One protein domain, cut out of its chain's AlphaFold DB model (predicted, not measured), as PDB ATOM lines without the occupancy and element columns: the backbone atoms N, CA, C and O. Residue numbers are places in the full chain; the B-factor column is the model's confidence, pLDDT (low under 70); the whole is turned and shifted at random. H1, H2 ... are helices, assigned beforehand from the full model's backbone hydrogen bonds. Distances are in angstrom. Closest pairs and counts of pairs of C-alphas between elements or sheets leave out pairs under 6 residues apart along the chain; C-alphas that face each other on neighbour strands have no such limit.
ATOM      1  N   ILE A   3     -12.336   2.748  22.999       92.06
ATOM      2  CA  ILE A   3     -11.190   3.636  22.725       92.06
ATOM      3  C   ILE A   3     -10.140   3.552  23.838       92.06
ATOM      4  O   ILE A   3      -8.949   3.501  23.546       92.06
ATOM      5  N   ALA A   4     -10.568   3.518  25.102       93.94
ATOM      6  CA  ALA A   4      -9.655   3.444  26.241       93.94
ATOM      7  C   ALA A   4      -8.853   2.135  26.223       93.94
ATOM      8  O   ALA A   4      -7.642   2.151  26.431       93.94
ATOM      9  N   GLU A   5      -9.521   1.027  25.888       93.19
ATOM     10  CA  GLU A   5      -8.910  -0.296  25.736       93.19
ATOM     11  C   GLU A   5      -7.885  -0.307  24.591       93.19
ATOM     12  O   GLU A   5      -6.735  -0.699  24.793       93.19
ATOM     13  N   LYS A   6      -8.258   0.201  23.406       95.25
ATOM     14  CA  LYS A   6      -7.362   0.287  22.238       95.25
ATOM     15  C   LYS A   6      -6.152   1.192  22.482       95.25
ATOM     16  O   LYS A   6      -5.049   0.872  22.046       95.25
ATOM     17  N   ALA A   7      -6.350   2.305  23.183       94.56
ATOM     18  CA  ALA A   7      -5.314   3.293  23.467       94.56
ATOM     19  C   ALA A   7      -4.524   3.013  24.759       94.56
ATOM     20  O   ALA A   7      -3.632   3.787  25.097       94.56
ATOM     21  N   LYS A   8      -4.829   1.918  25.477       95.25
ATOM     22  CA  LYS A   8      -4.216   1.551  26.769       95.25
ATOM     23  C   LYS A   8      -4.275   2.681  27.803       95.25
ATOM     24  O   LYS A   8      -3.342   2.877  28.582       95.25
ATOM     25  N   LEU A   9      -5.370   3.436  27.800       96.00
ATOM     26  CA  LEU A   9      -5.589   4.492  28.780       96.00
ATOM     27  C   LEU A   9      -6.070   3.868  30.096       96.00
ATOM     28  O   LEU A   9      -6.932   2.988  30.068       96.00
ATOM     29  N   PRO A  10      -5.570   4.329  31.257       95.19
ATOM     30  CA  PRO A  10      -6.003   3.811  32.556       95.19
ATOM     31  C   PRO A  10      -7.472   4.138  32.865       95.19
ATOM     32  O   PRO A  10      -8.088   3.479  33.698       95.19
ATOM     33  N   LEU A  11      -8.036   5.153  32.201       93.19
ATOM     34  CA  LEU A  11      -9.420   5.593  32.331       93.19
ATOM     35  C   LEU A  11      -9.979   6.011  30.964       93.19
ATOM     36  O   LEU A  11      -9.213   6.402  30.078       93.19
ATOM     37  N   PRO A  12     -11.311   5.973  30.778       95.06
ATOM     38  CA  PRO A  12     -11.930   6.495  29.573       95.06
ATOM     39  C   PRO A  12     -11.686   8.000  29.382       95.06
ATOM     40  O   PRO A  12     -11.781   8.752  30.355       95.06
ATOM     41  N   PRO A  13     -11.426   8.464  28.144       94.81
ATOM     42  CA  PRO A  13     -11.188   9.877  27.859       94.81
ATOM     43  C   PRO A  13     -12.513  10.657  27.835       94.81
ATOM     44  O   PRO A  13     -13.089  10.917  26.780       94.81
ATOM     45  N   VAL A  14     -13.026  11.000  29.014       95.25
ATOM     46  CA  VAL A  14     -14.237  11.813  29.186       95.25
ATOM     47  C   VAL A  14     -13.856  13.296  29.171       95.25
ATOM     48  O   VAL A  14     -13.040  13.720  29.982       95.25
ATOM     49  N   MET A  15     -14.444  14.090  28.265       96.81
ATOM     50  CA  MET A  15     -14.179  15.539  28.198       96.81
ATOM     51  C   MET A  15     -14.814  16.305  29.362       96.81
ATOM     52  O   MET A  15     -14.171  17.152  29.969       96.81
ATOM     53  N   ILE A  16     -16.086  16.021  29.650       97.06
ATOM     54  CA  ILE A  16     -16.847  16.629  30.745       97.06
ATOM     55  C   ILE A  16     -17.602  15.503  31.435       97.06
ATOM     56  O   ILE A  16     -18.362  14.771  30.793       97.06
ATOM     57  N   TYR A  17     -17.379  15.341  32.735       95.81
ATOM     58  CA  TYR A  17     -18.084  14.327  33.498       95.81
ATOM     59  C   TYR A  17     -19.552  14.688  33.644       95.81
ATOM     60  O   TYR A  17     -19.916  15.839  33.878       95.81
ATOM     61  N   GLY A  18     -20.406  13.670  33.543       93.62
ATOM     62  CA  GLY A  18     -21.847  13.850  33.624       93.62
ATOM     63  C   GLY A  18     -22.261  14.597  34.887       93.62
ATOM     64  O   GLY A  18     -23.108  15.463  34.788       93.62
ATOM     65  N   ASN A  19     -21.651  14.323  36.037       93.31
ATOM     66  CA  ASN A  19     -21.906  14.974  37.327       93.31
ATOM     67  C   ASN A  19     -21.510  16.463  37.391       93.31
ATOM     68  O   ASN A  19     -22.101  17.180  38.191       93.31
ATOM     69  N   ASP A  20     -20.611  16.938  36.526       96.69
ATOM     70  CA  ASP A  20     -20.178  18.345  36.497       96.69
ATOM     71  C   ASP A  20     -21.065  19.220  35.591       96.69
ATOM     72  O   ASP A  20     -20.955  20.447  35.570       96.69
ATOM     73  N   VAL A  21     -21.982  18.606  34.835       98.06
ATOM     74  CA  VAL A  21     -22.903  19.328  33.952       98.06
ATOM     75  C   VAL A  21     -24.063  19.912  34.761       98.06
ATOM     76  O   VAL A  21     -24.801  19.192  35.434       98.06
ATOM     77  N   THR A  22     -24.292  21.217  34.657       98.38
ATOM     78  CA  THR A  22     -25.443  21.866  35.308       98.38
ATOM     79  C   THR A  22     -26.659  21.945  34.395       98.38
ATOM     80  O   THR A  22     -27.782  21.786  34.868       98.38
ATOM     81  N   HIS A  23     -26.435  22.155  33.097       98.69
ATOM     82  CA  HIS A  23     -27.471  22.293  32.082       98.69
ATOM     83  C   HIS A  23     -27.106  21.462  30.862       98.69
ATOM     84  O   HIS A  23     -25.973  21.519  30.386       98.69
ATOM     85  N   LEU A  24     -28.080  20.726  30.341       98.44
ATOM     86  CA  LEU A  24     -27.987  20.106  29.029       98.44
ATOM     87  C   LEU A  24     -28.979  20.810  28.107       98.44
ATOM     88  O   LEU A  24     -30.166  20.858  28.419       98.44
ATOM     89  N   VAL A  25     -28.480  21.373  27.009       98.38
ATOM     90  CA  VAL A  25     -29.271  22.142  26.042       98.38
ATOM     91  C   VAL A  25     -29.246  21.418  24.705       98.38
ATOM     92  O   VAL A  25     -28.171  21.097  24.197       98.38
ATOM     93  N   THR A  26     -30.424  21.169  24.145       98.19
ATOM     94  CA  THR A  26     -30.624  20.607  22.806       98.19
ATOM     95  C   THR A  26     -31.646  21.448  22.040       98.19
ATOM     96  O   THR A  26     -32.213  22.402  22.573       98.19
ATOM     97  N   ASP A  27     -31.899  21.095  20.784       96.06
ATOM     98  CA  ASP A  27     -32.990  21.641  19.970       96.06
ATOM     99  C   ASP A  27     -34.388  21.288  20.511       96.06
ATOM    100  O   ASP A  27     -35.363  21.965  20.189       96.06
ATOM    101  N   ILE A  28     -34.486  20.265  21.365       97.69
ATOM    102  CA  ILE A  28     -35.731  19.857  22.027       97.69
ATOM    103  C   ILE A  28     -36.021  20.722  23.256       97.69
ATOM    104  O   ILE A  28     -37.177  21.030  23.535       97.69
ATOM    105  N   GLY A  29     -34.988  21.114  24.008       98.31
ATOM    106  CA  GLY A  29     -35.150  21.927  25.211       98.31
ATOM    107  C   GLY A  29     -33.938  21.925  26.139       98.31
ATOM    108  O   GLY A  29     -32.826  21.544  25.769       98.31
ATOM    109  N   ILE A  30     -34.169  22.365  27.375       98.75
ATOM    110  CA  ILE A  30     -33.161  22.508  28.427       98.75
ATOM    111  C   ILE A  30     -33.494  21.569  29.581       98.75
ATOM    112  O   ILE A  30     -34.604  21.598  30.106       98.75
ATOM    113  N   ALA A  31     -32.516  20.784  30.024       98.75
ATOM    114  CA  ALA A  31     -32.573  20.014  31.258       98.75
ATOM    115  C   ALA A  31     -31.701  20.673  32.340       98.75
ATOM    116  O   ALA A  31     -30.485  20.812  32.178       98.75
ATOM    117  N   TYR A  32     -32.315  21.049  33.461       98.62
ATOM    118  CA  TYR A  32     -31.690  21.706  34.615       98.62
ATOM    119  C   TYR A  32     -31.110  20.671  35.584       98.62
ATOM    120  O   TYR A  32     -31.609  20.452  36.691       98.62
ATOM    121  N   LEU A  33     -30.037  20.010  35.156       98.44
ATOM    122  CA  LEU A  33     -29.468  18.851  35.840       98.44
ATOM    123  C   LEU A  33     -28.943  19.146  37.255       98.44
ATOM    124  O   LEU A  33     -28.899  18.240  38.083       98.44
ATOM    125  N   TYR A  34     -28.582  20.398  37.559       97.94
ATOM    126  CA  TYR A  34     -28.177  20.810  38.912       97.94
ATOM    127  C   TYR A  34     -29.317  20.754  39.945       97.94
ATOM    128  O   TYR A  34     -29.052  20.758  41.144       97.94
ATOM    129  N   ARG A  35     -30.580  20.722  39.497       98.00
ATOM    130  CA  ARG A  35     -31.770  20.631  40.362       98.00
ATOM    131  C   ARG A  35     -32.242  19.198  40.590       98.00
ATOM    132  O   ARG A  35     -33.154  18.996  41.386       98.00
ATOM    133  N   CYS A  36     -31.667  18.231  39.878       97.69
ATOM    134  CA  CYS A  36     -32.049  16.830  39.999       97.69
ATOM    135  C   CYS A  36     -31.627  16.297  41.369       97.69
ATOM    136  O   CYS A  36     -30.472  16.438  41.766       97.69
ATOM    137  N   LYS A  37     -32.557  15.659  42.075       96.56
ATOM    138  CA  LYS A  37     -32.318  15.142  43.430       96.56
ATOM    139  C   LYS A  37     -31.475  13.863  43.461       96.56
ATOM    140  O   LYS A  37     -30.848  13.565  44.474       96.56
ATOM    141  N   ASP A  38     -31.489  13.092  42.376       96.94
ATOM    142  CA  ASP A  38     -30.811  11.803  42.264       96.94
ATOM    143  C   ASP A  38     -30.418  11.485  40.808       96.94
ATOM    144  O   ASP A  38     -30.748  12.209  39.863       96.94
ATOM    145  N   LEU A  39     -29.664  10.395  40.627       96.81
ATOM    146  CA  LEU A  39     -29.183   9.962  39.312       96.81
ATOM    147  C   LEU A  39     -30.312   9.517  38.374       96.81
ATOM    148  O   LEU A  39     -30.151   9.639  37.160       96.81
ATOM    149  N   GLN A  40     -31.427   9.011  38.907       96.88
ATOM    150  CA  GLN A  40     -32.549   8.568  38.087       96.88
ATOM    151  C   GLN A  40     -33.285   9.774  37.506       96.88
ATOM    152  O   GLN A  40     -33.470   9.845  36.298       96.88
ATOM    153  N   GLU A  41     -33.610  10.770  38.329       97.69
ATOM    154  CA  GLU A  41     -34.218  12.024  37.883       97.69
ATOM    155  C   GLU A  41     -33.300  12.766  36.907       97.69
ATOM    156  O   GLU A  41     -33.765  13.276  35.887       97.69
ATOM    157  N   ARG A  42     -31.984  12.743  37.154       98.12
ATOM    158  CA  ARG A  42     -30.990  13.269  36.213       98.12
ATOM    159  C   ARG A  42     -31.037  12.546  34.869       98.12
ATOM    160  O   ARG A  42     -31.010  13.200  33.828       98.12
ATOM    161  N   ARG A  43     -31.102  11.211  34.877       97.62
ATOM    162  CA  ARG A  43     -31.209  10.396  33.662       97.62
ATOM    163  C   ARG A  43     -32.508  10.690  32.916       97.62
ATOM    164  O   ARG A  43     -32.452  10.890  31.708       97.62
ATOM    165  N   ASP A  44     -33.631  10.778  33.621       98.19
ATOM    166  CA  ASP A  44     -34.928  11.103  33.029       98.19
ATOM    167  C   ASP A  44     -34.893  12.492  32.367       98.19
ATOM    168  O   ASP A  44     -35.321  12.642  31.225       98.19
ATOM    169  N   CYS A  45     -34.300  13.496  33.026       98.38
ATOM    170  CA  CYS A  45     -34.134  14.832  32.447       98.38
ATOM    171  C   CYS A  45     -33.267  14.818  31.182       98.38
ATOM    172  O   CYS A  45     -33.597  15.496  30.212       98.38
ATOM    173  N   ILE A  46     -32.183  14.034  31.166       98.25
ATOM    174  CA  ILE A  46     -31.349  13.854  29.967       98.25
ATOM    175  C   ILE A  46     -32.162  13.202  28.844       98.25
ATOM    176  O   ILE A  46     -32.126  13.687  27.716       98.25
ATOM    177  N   CYS A  47     -32.909  12.134  29.137       98.38
ATOM    178  CA  CYS A  47     -33.752  11.464  28.148       98.38
ATOM    179  C   CYS A  47     -34.815  12.414  27.577       98.38
ATOM    180  O   CYS A  47     -35.008  12.438  26.365       98.38
ATOM    181  N   ALA A  48     -35.445  13.243  28.416       98.56
ATOM    182  CA  ALA A  48     -36.486  14.180  27.998       98.56
ATOM    183  C   ALA A  48     -36.012  15.158  26.908       98.56
ATOM    184  O   ALA A  48     -36.766  15.471  25.995       98.56
ATOM    185  N   VAL A  49     -34.750  15.598  26.953       98.44
ATOM    186  CA  VAL A  49     -34.184  16.521  25.950       98.44
ATOM    187  C   VAL A  49     -33.397  15.814  24.840       98.44
ATOM    188  O   VAL A  49     -32.839  16.475  23.968       98.44
ATOM    189  N   ALA A  50     -33.346  14.480  24.821       98.06
ATOM    190  CA  ALA A  50     -32.544  13.708  23.865       98.06
ATOM    191  C   ALA A  50     -33.263  13.379  22.537       98.06
ATOM    192  O   ALA A  50     -32.708  12.653  21.703       98.06
ATOM    193  N   GLY A  51     -34.488  13.874  22.330       94.88
ATOM    194  CA  GLY A  51     -35.233  13.757  21.071       94.88
ATOM    195  C   GLY A  51     -35.484  12.314  20.622       94.88
ATOM    196  O   GLY A  51     -35.722  11.423  21.429       94.88
ATOM    197  N   ALA A  52     -35.401  12.052  19.314       94.31
ATOM    198  CA  ALA A  52     -35.649  10.721  18.738       94.31
ATOM    199  C   ALA A  52     -34.481   9.720  18.904       94.31
ATOM    200  O   ALA A  52     -34.501   8.629  18.322       94.31
ATOM    201  N   SER A  53     -33.446  10.079  19.670       96.12
ATOM    202  CA  SER A  53     -32.309   9.196  19.932       96.12
ATOM    203  C   SER A  53     -32.732   7.942  20.718       96.12
ATOM    204  O   SER A  53     -33.775   7.934  21.378       96.12
ATOM    205  N   PRO A  54     -31.922   6.864  20.719       96.81
ATOM    206  CA  PRO A  54     -32.182   5.703  21.565       96.81
ATOM    207  C   PRO A  54     -32.385   6.049  23.045       96.81
ATOM    208  O   PRO A  54     -33.189   5.388  23.686       96.81
ATOM    209  N   LEU A  55     -31.707   7.083  23.564       95.44
ATOM    210  CA  LEU A  55     -31.896   7.569  24.935       95.44
ATOM    211  C   LEU A  55     -33.240   8.271  25.115       95.44
ATOM    212  O   LEU A  55     -33.945   7.983  26.077       95.44
ATOM    213  N   GLY A  56     -33.620   9.146  24.183       95.81
ATOM    214  CA  GLY A  56     -34.898   9.854  24.268       95.81
ATOM    215  C   GLY A  56     -36.112   8.934  24.147       95.81
ATOM    216  O   GLY A  56     -37.162   9.221  24.704       95.81
ATOM    217  N   ARG A  57     -35.954   7.755  23.532       95.75
ATOM    218  CA  ARG A  57     -36.991   6.708  23.500       95.75
ATOM    219  C   ARG A  57     -37.170   5.939  24.815       95.75
ATOM    220  O   ARG A  57     -38.084   5.127  24.902       95.75
ATOM    221  N   LEU A  58     -36.309   6.148  25.816       96.81
ATOM    222  CA  LEU A  58     -36.398   5.466  27.114       96.81
ATOM    223  C   LEU A  58     -37.356   6.146  28.098       96.81
ATOM    224  O   LEU A  58     -37.573   5.606  29.179       96.81
ATOM    225  N   ILE A  59     -37.879   7.324  27.762       96.69
ATOM    226  CA  ILE A  59     -38.777   8.092  28.623       96.69
ATOM    227  C   ILE A  59     -40.141   8.252  27.954       96.69
ATOM    228  O   ILE A  59     -40.231   8.434  26.740       96.69
ATOM    229  N   ASP A  60     -41.206   8.169  28.745       95.94
ATOM    230  CA  ASP A  60     -42.571   8.374  28.270       95.94
ATOM    231  C   ASP A  60     -43.050   9.826  28.450       95.94
ATOM    232  O   ASP A  60     -42.471  10.628  29.188       95.94
ATOM    233  N   GLY A  61     -44.140  10.165  27.758       95.69
ATOM    234  CA  GLY A  61     -44.704  11.515  27.762       95.69
ATOM    235  C   GLY A  61     -45.251  11.970  29.118       95.69
ATOM    236  O   GLY A  61     -45.171  13.161  29.419       95.69
ATOM    237  N   ASN A  62     -45.752  11.055  29.956       97.75
ATOM    238  CA  ASN A  62     -46.259  11.410  31.284       97.75
ATOM    239  C   ASN A  62     -45.102  11.870  32.167       97.75
ATOM    240  O   ASN A  62     -45.169  12.932  32.789       97.75
ATOM    241  N   ARG A  63     -43.998  11.116  32.149       98.00
ATOM    242  CA  ARG A  63     -42.794  11.467  32.893       98.00
ATOM    243  C   ARG A  63     -42.194  12.786  32.413       98.00
ATOM    244  O   ARG A  63     -41.792  13.597  33.242       98.00
ATOM    245  N   ILE A  64     -42.173  13.040  31.101       98.19
ATOM    246  CA  ILE A  64     -41.760  14.345  30.551       98.19
ATOM    247  C   ILE A  64     -42.643  15.472  31.108       98.19
ATOM    248  O   ILE A  64     -42.110  16.494  31.542       98.19
ATOM    249  N   GLY A  65     -43.967  15.283  31.133       98.38
ATOM    250  CA  GLY A  65     -44.917  16.250  31.691       98.38
ATOM    251  C   GLY A  65     -44.589  16.622  33.138       98.38
ATOM    252  O   GLY A  65     -44.417  17.799  33.446       98.38
ATOM    253  N   GLU A  66     -44.368  15.628  34.001       98.25
ATOM    254  CA  GLU A  66     -43.979  15.858  35.402       98.25
ATOM    255  C   GLU A  66     -42.670  16.651  35.541       98.25
ATOM    256  O   GLU A  66     -42.526  17.502  36.426       98.25
ATOM    257  N   LEU A  67     -41.673  16.354  34.699       98.56
ATOM    258  CA  LEU A  67     -40.386  17.052  34.723       98.56
ATOM    259  C   LEU A  67     -40.533  18.515  34.284       98.56
ATOM    260  O   LEU A  67     -39.881  19.388  34.868       98.56
ATOM    261  N   ARG A  68     -41.404  18.787  33.303       98.44
ATOM    262  CA  ARG A  68     -41.741  20.146  32.850       98.44
ATOM    263  C   ARG A  68     -42.496  20.930  33.919       98.44
ATOM    264  O   ARG A  68     -42.103  22.050  34.236       98.44
ATOM    265  N   GLU A  69     -43.483  20.322  34.574       98.06
ATOM    266  CA  GLU A  69     -44.211  20.930  35.699       98.06
ATOM    267  C   GLU A  69     -43.274  21.328  36.851       98.06
ATOM    268  O   GLU A  69     -43.373  22.423  37.411       98.06
ATOM    269  N   LYS A  70     -42.290  20.475  37.167       97.88
ATOM    270  CA  LYS A  70     -41.257  20.751  38.185       97.88
ATOM    271  C   LYS A  70     -40.189  21.751  37.725       97.88
ATOM    272  O   LYS A  70     -39.321  22.142  38.520       97.88
ATOM    273  N   LYS A  71     -40.228  22.175  36.457       98.06
ATOM    274  CA  LYS A  71     -39.209  22.999  35.789       98.06
ATOM    275  C   LYS A  71     -37.813  22.367  35.839       98.06
ATOM    276  O   LYS A  71     -36.815  23.078  35.918       98.06
ATOM    277  N   LEU A  72     -37.739  21.037  35.883       98.50
ATOM    278  CA  LEU A  72     -36.486  20.294  35.714       98.50
ATOM    279  C   LEU A  72     -36.117  20.190  34.234       98.50
ATOM    280  O   LEU A  72     -34.938  20.126  33.892       98.50
ATOM    281  N   VAL A  73     -37.127  20.241  33.371       98.69
ATOM    282  CA  VAL A  73     -37.004  20.368  31.923       98.69
ATOM    283  C   VAL A  73     -37.834  21.569  31.479       98.69
ATOM    284  O   VAL A  73     -38.898  21.815  32.041       98.69
ATOM    285  N   GLN A  74     -37.356  22.330  30.499       98.75
ATOM    286  CA  GLN A  74     -38.145  23.358  29.820       98.75
ATOM    287  C   GLN A  74     -37.949  23.242  28.315       98.75
ATOM    288  O   GLN A  74     -36.819  23.229  27.826       98.75
ATOM    289  N   TYR A  75     -39.052  23.147  27.586       98.56
ATOM    290  CA  TYR A  75     -39.064  23.191  26.127       98.56
ATOM    291  C   TYR A  75     -39.181  24.645  25.644       98.56
ATOM    292  O   TYR A  75     -39.491  25.526  26.455       98.56
ATOM    293  N   PRO A  76     -38.929  24.944  24.354       98.38
ATOM    294  CA  PRO A  76     -39.030  26.304  23.826       98.38
ATOM    295  C   PRO A  76     -40.340  27.009  24.201       98.38
ATOM    296  O   PRO A  76     -40.319  28.163  24.628       98.38
ATOM    297  N   GLU A  77     -41.473  26.308  24.147       97.38
ATOM    298  CA  GLU A  77     -42.773  26.875  24.497       97.38
ATOM    299  C   GLU A  77     -42.908  27.234  25.989       97.38
ATOM    300  O   GLU A  77     -43.572  28.219  26.310       97.38
ATOM    301  N   ASP A  78     -42.213  26.531  26.893       98.00
ATOM    302  CA  ASP A  78     -42.167  26.872  28.329       98.00
ATOM    303  C   ASP A  78     -41.399  28.175  28.590       98.00
ATOM    304  O   ASP A  78     -41.523  28.779  29.657       98.00
ATOM    305  N   LEU A  79     -40.583  28.594  27.620       97.31
ATOM    306  CA  LEU A  79     -39.796  29.824  27.635       97.31
ATOM    307  C   LEU A  79     -40.454  30.942  26.811       97.31
ATOM    308  O   LEU A  79     -39.887  32.025  26.686       97.31
ATOM    309  N   GLY A  80     -41.636  30.694  26.233       97.38
ATOM    310  CA  GLY A  80     -42.300  31.634  25.328       97.38
ATOM    311  C   GLY A  80     -41.614  31.769  23.964       97.38
ATOM    312  O   GLY A  80     -41.843  32.749  23.258       97.38
ATOM    313  N   ILE A  81     -40.778  30.800  23.583       97.69
ATOM    314  CA  ILE A  81     -40.037  30.789  22.322       97.69
ATOM    315  C   ILE A  81     -40.806  29.956  21.297       97.69
ATOM    316  O   ILE A  81     -41.088  28.777  21.508       97.69
ATOM    317  N   LYS A  82     -41.102  30.551  20.139       97.00
ATOM    318  CA  LYS A  82     -41.638  29.819  18.988       97.00
ATOM    319  C   LYS A  82     -40.479  29.375  18.106       97.00
ATOM    320  O   LYS A  82     -39.764  30.206  17.557       97.00
TER     321      LYS A  82
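Overview. This is residues 3 to 82 of the 116 residues of a protein of Proteobacteria bacterium (UniProt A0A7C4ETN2). With little regular structure, this is a body of loops and two helices, H2 and H3, set about perpendicular, and a long arm that ends in the tiny helix H1; residues 5 to 10 stand free. Short antiparallel pairings join residues 30 to 31 to 24 to 25 and to 73 to 74. The 80 printed residues include four named helices, H1 to H4, and no named strand; the class is all helix, with 27 residues in named elements. The whole is loose, radius of gyration of the C-alphas 14.6 A, and spans 47 by 24 by 22 A.

Along the chain. Find C-alpha 3 at (-11.190, 3.636, 22.725), where H1, residues 3 to 6, begins. H2, residues 39 to 48, runs 14.1 A; H3, residues 61 to 69, runs 12.3 A. H4, residues 76 to 79, ends at (-39.796, 29.824, 27.635).

Arrangement. H2 and H3 touch at 75 degrees, about perpendicular; their closest C-alphas, Ala 48 and Ile 64, are 5.9 A apart. H1 and H4 touch no helix. Every O i to N i+4 pair is within hydrogen-bond range in H2 and H3; H1 and H4 are too short for one.

Size, cuts and confidence. The farthest C-alphas, Lys 8 and Gly 80, are 48.6 A apart. The links H1 to H2 and H2 to H3 are long. The printed part has no cut, and no printed residue is under 70 in pLDDT.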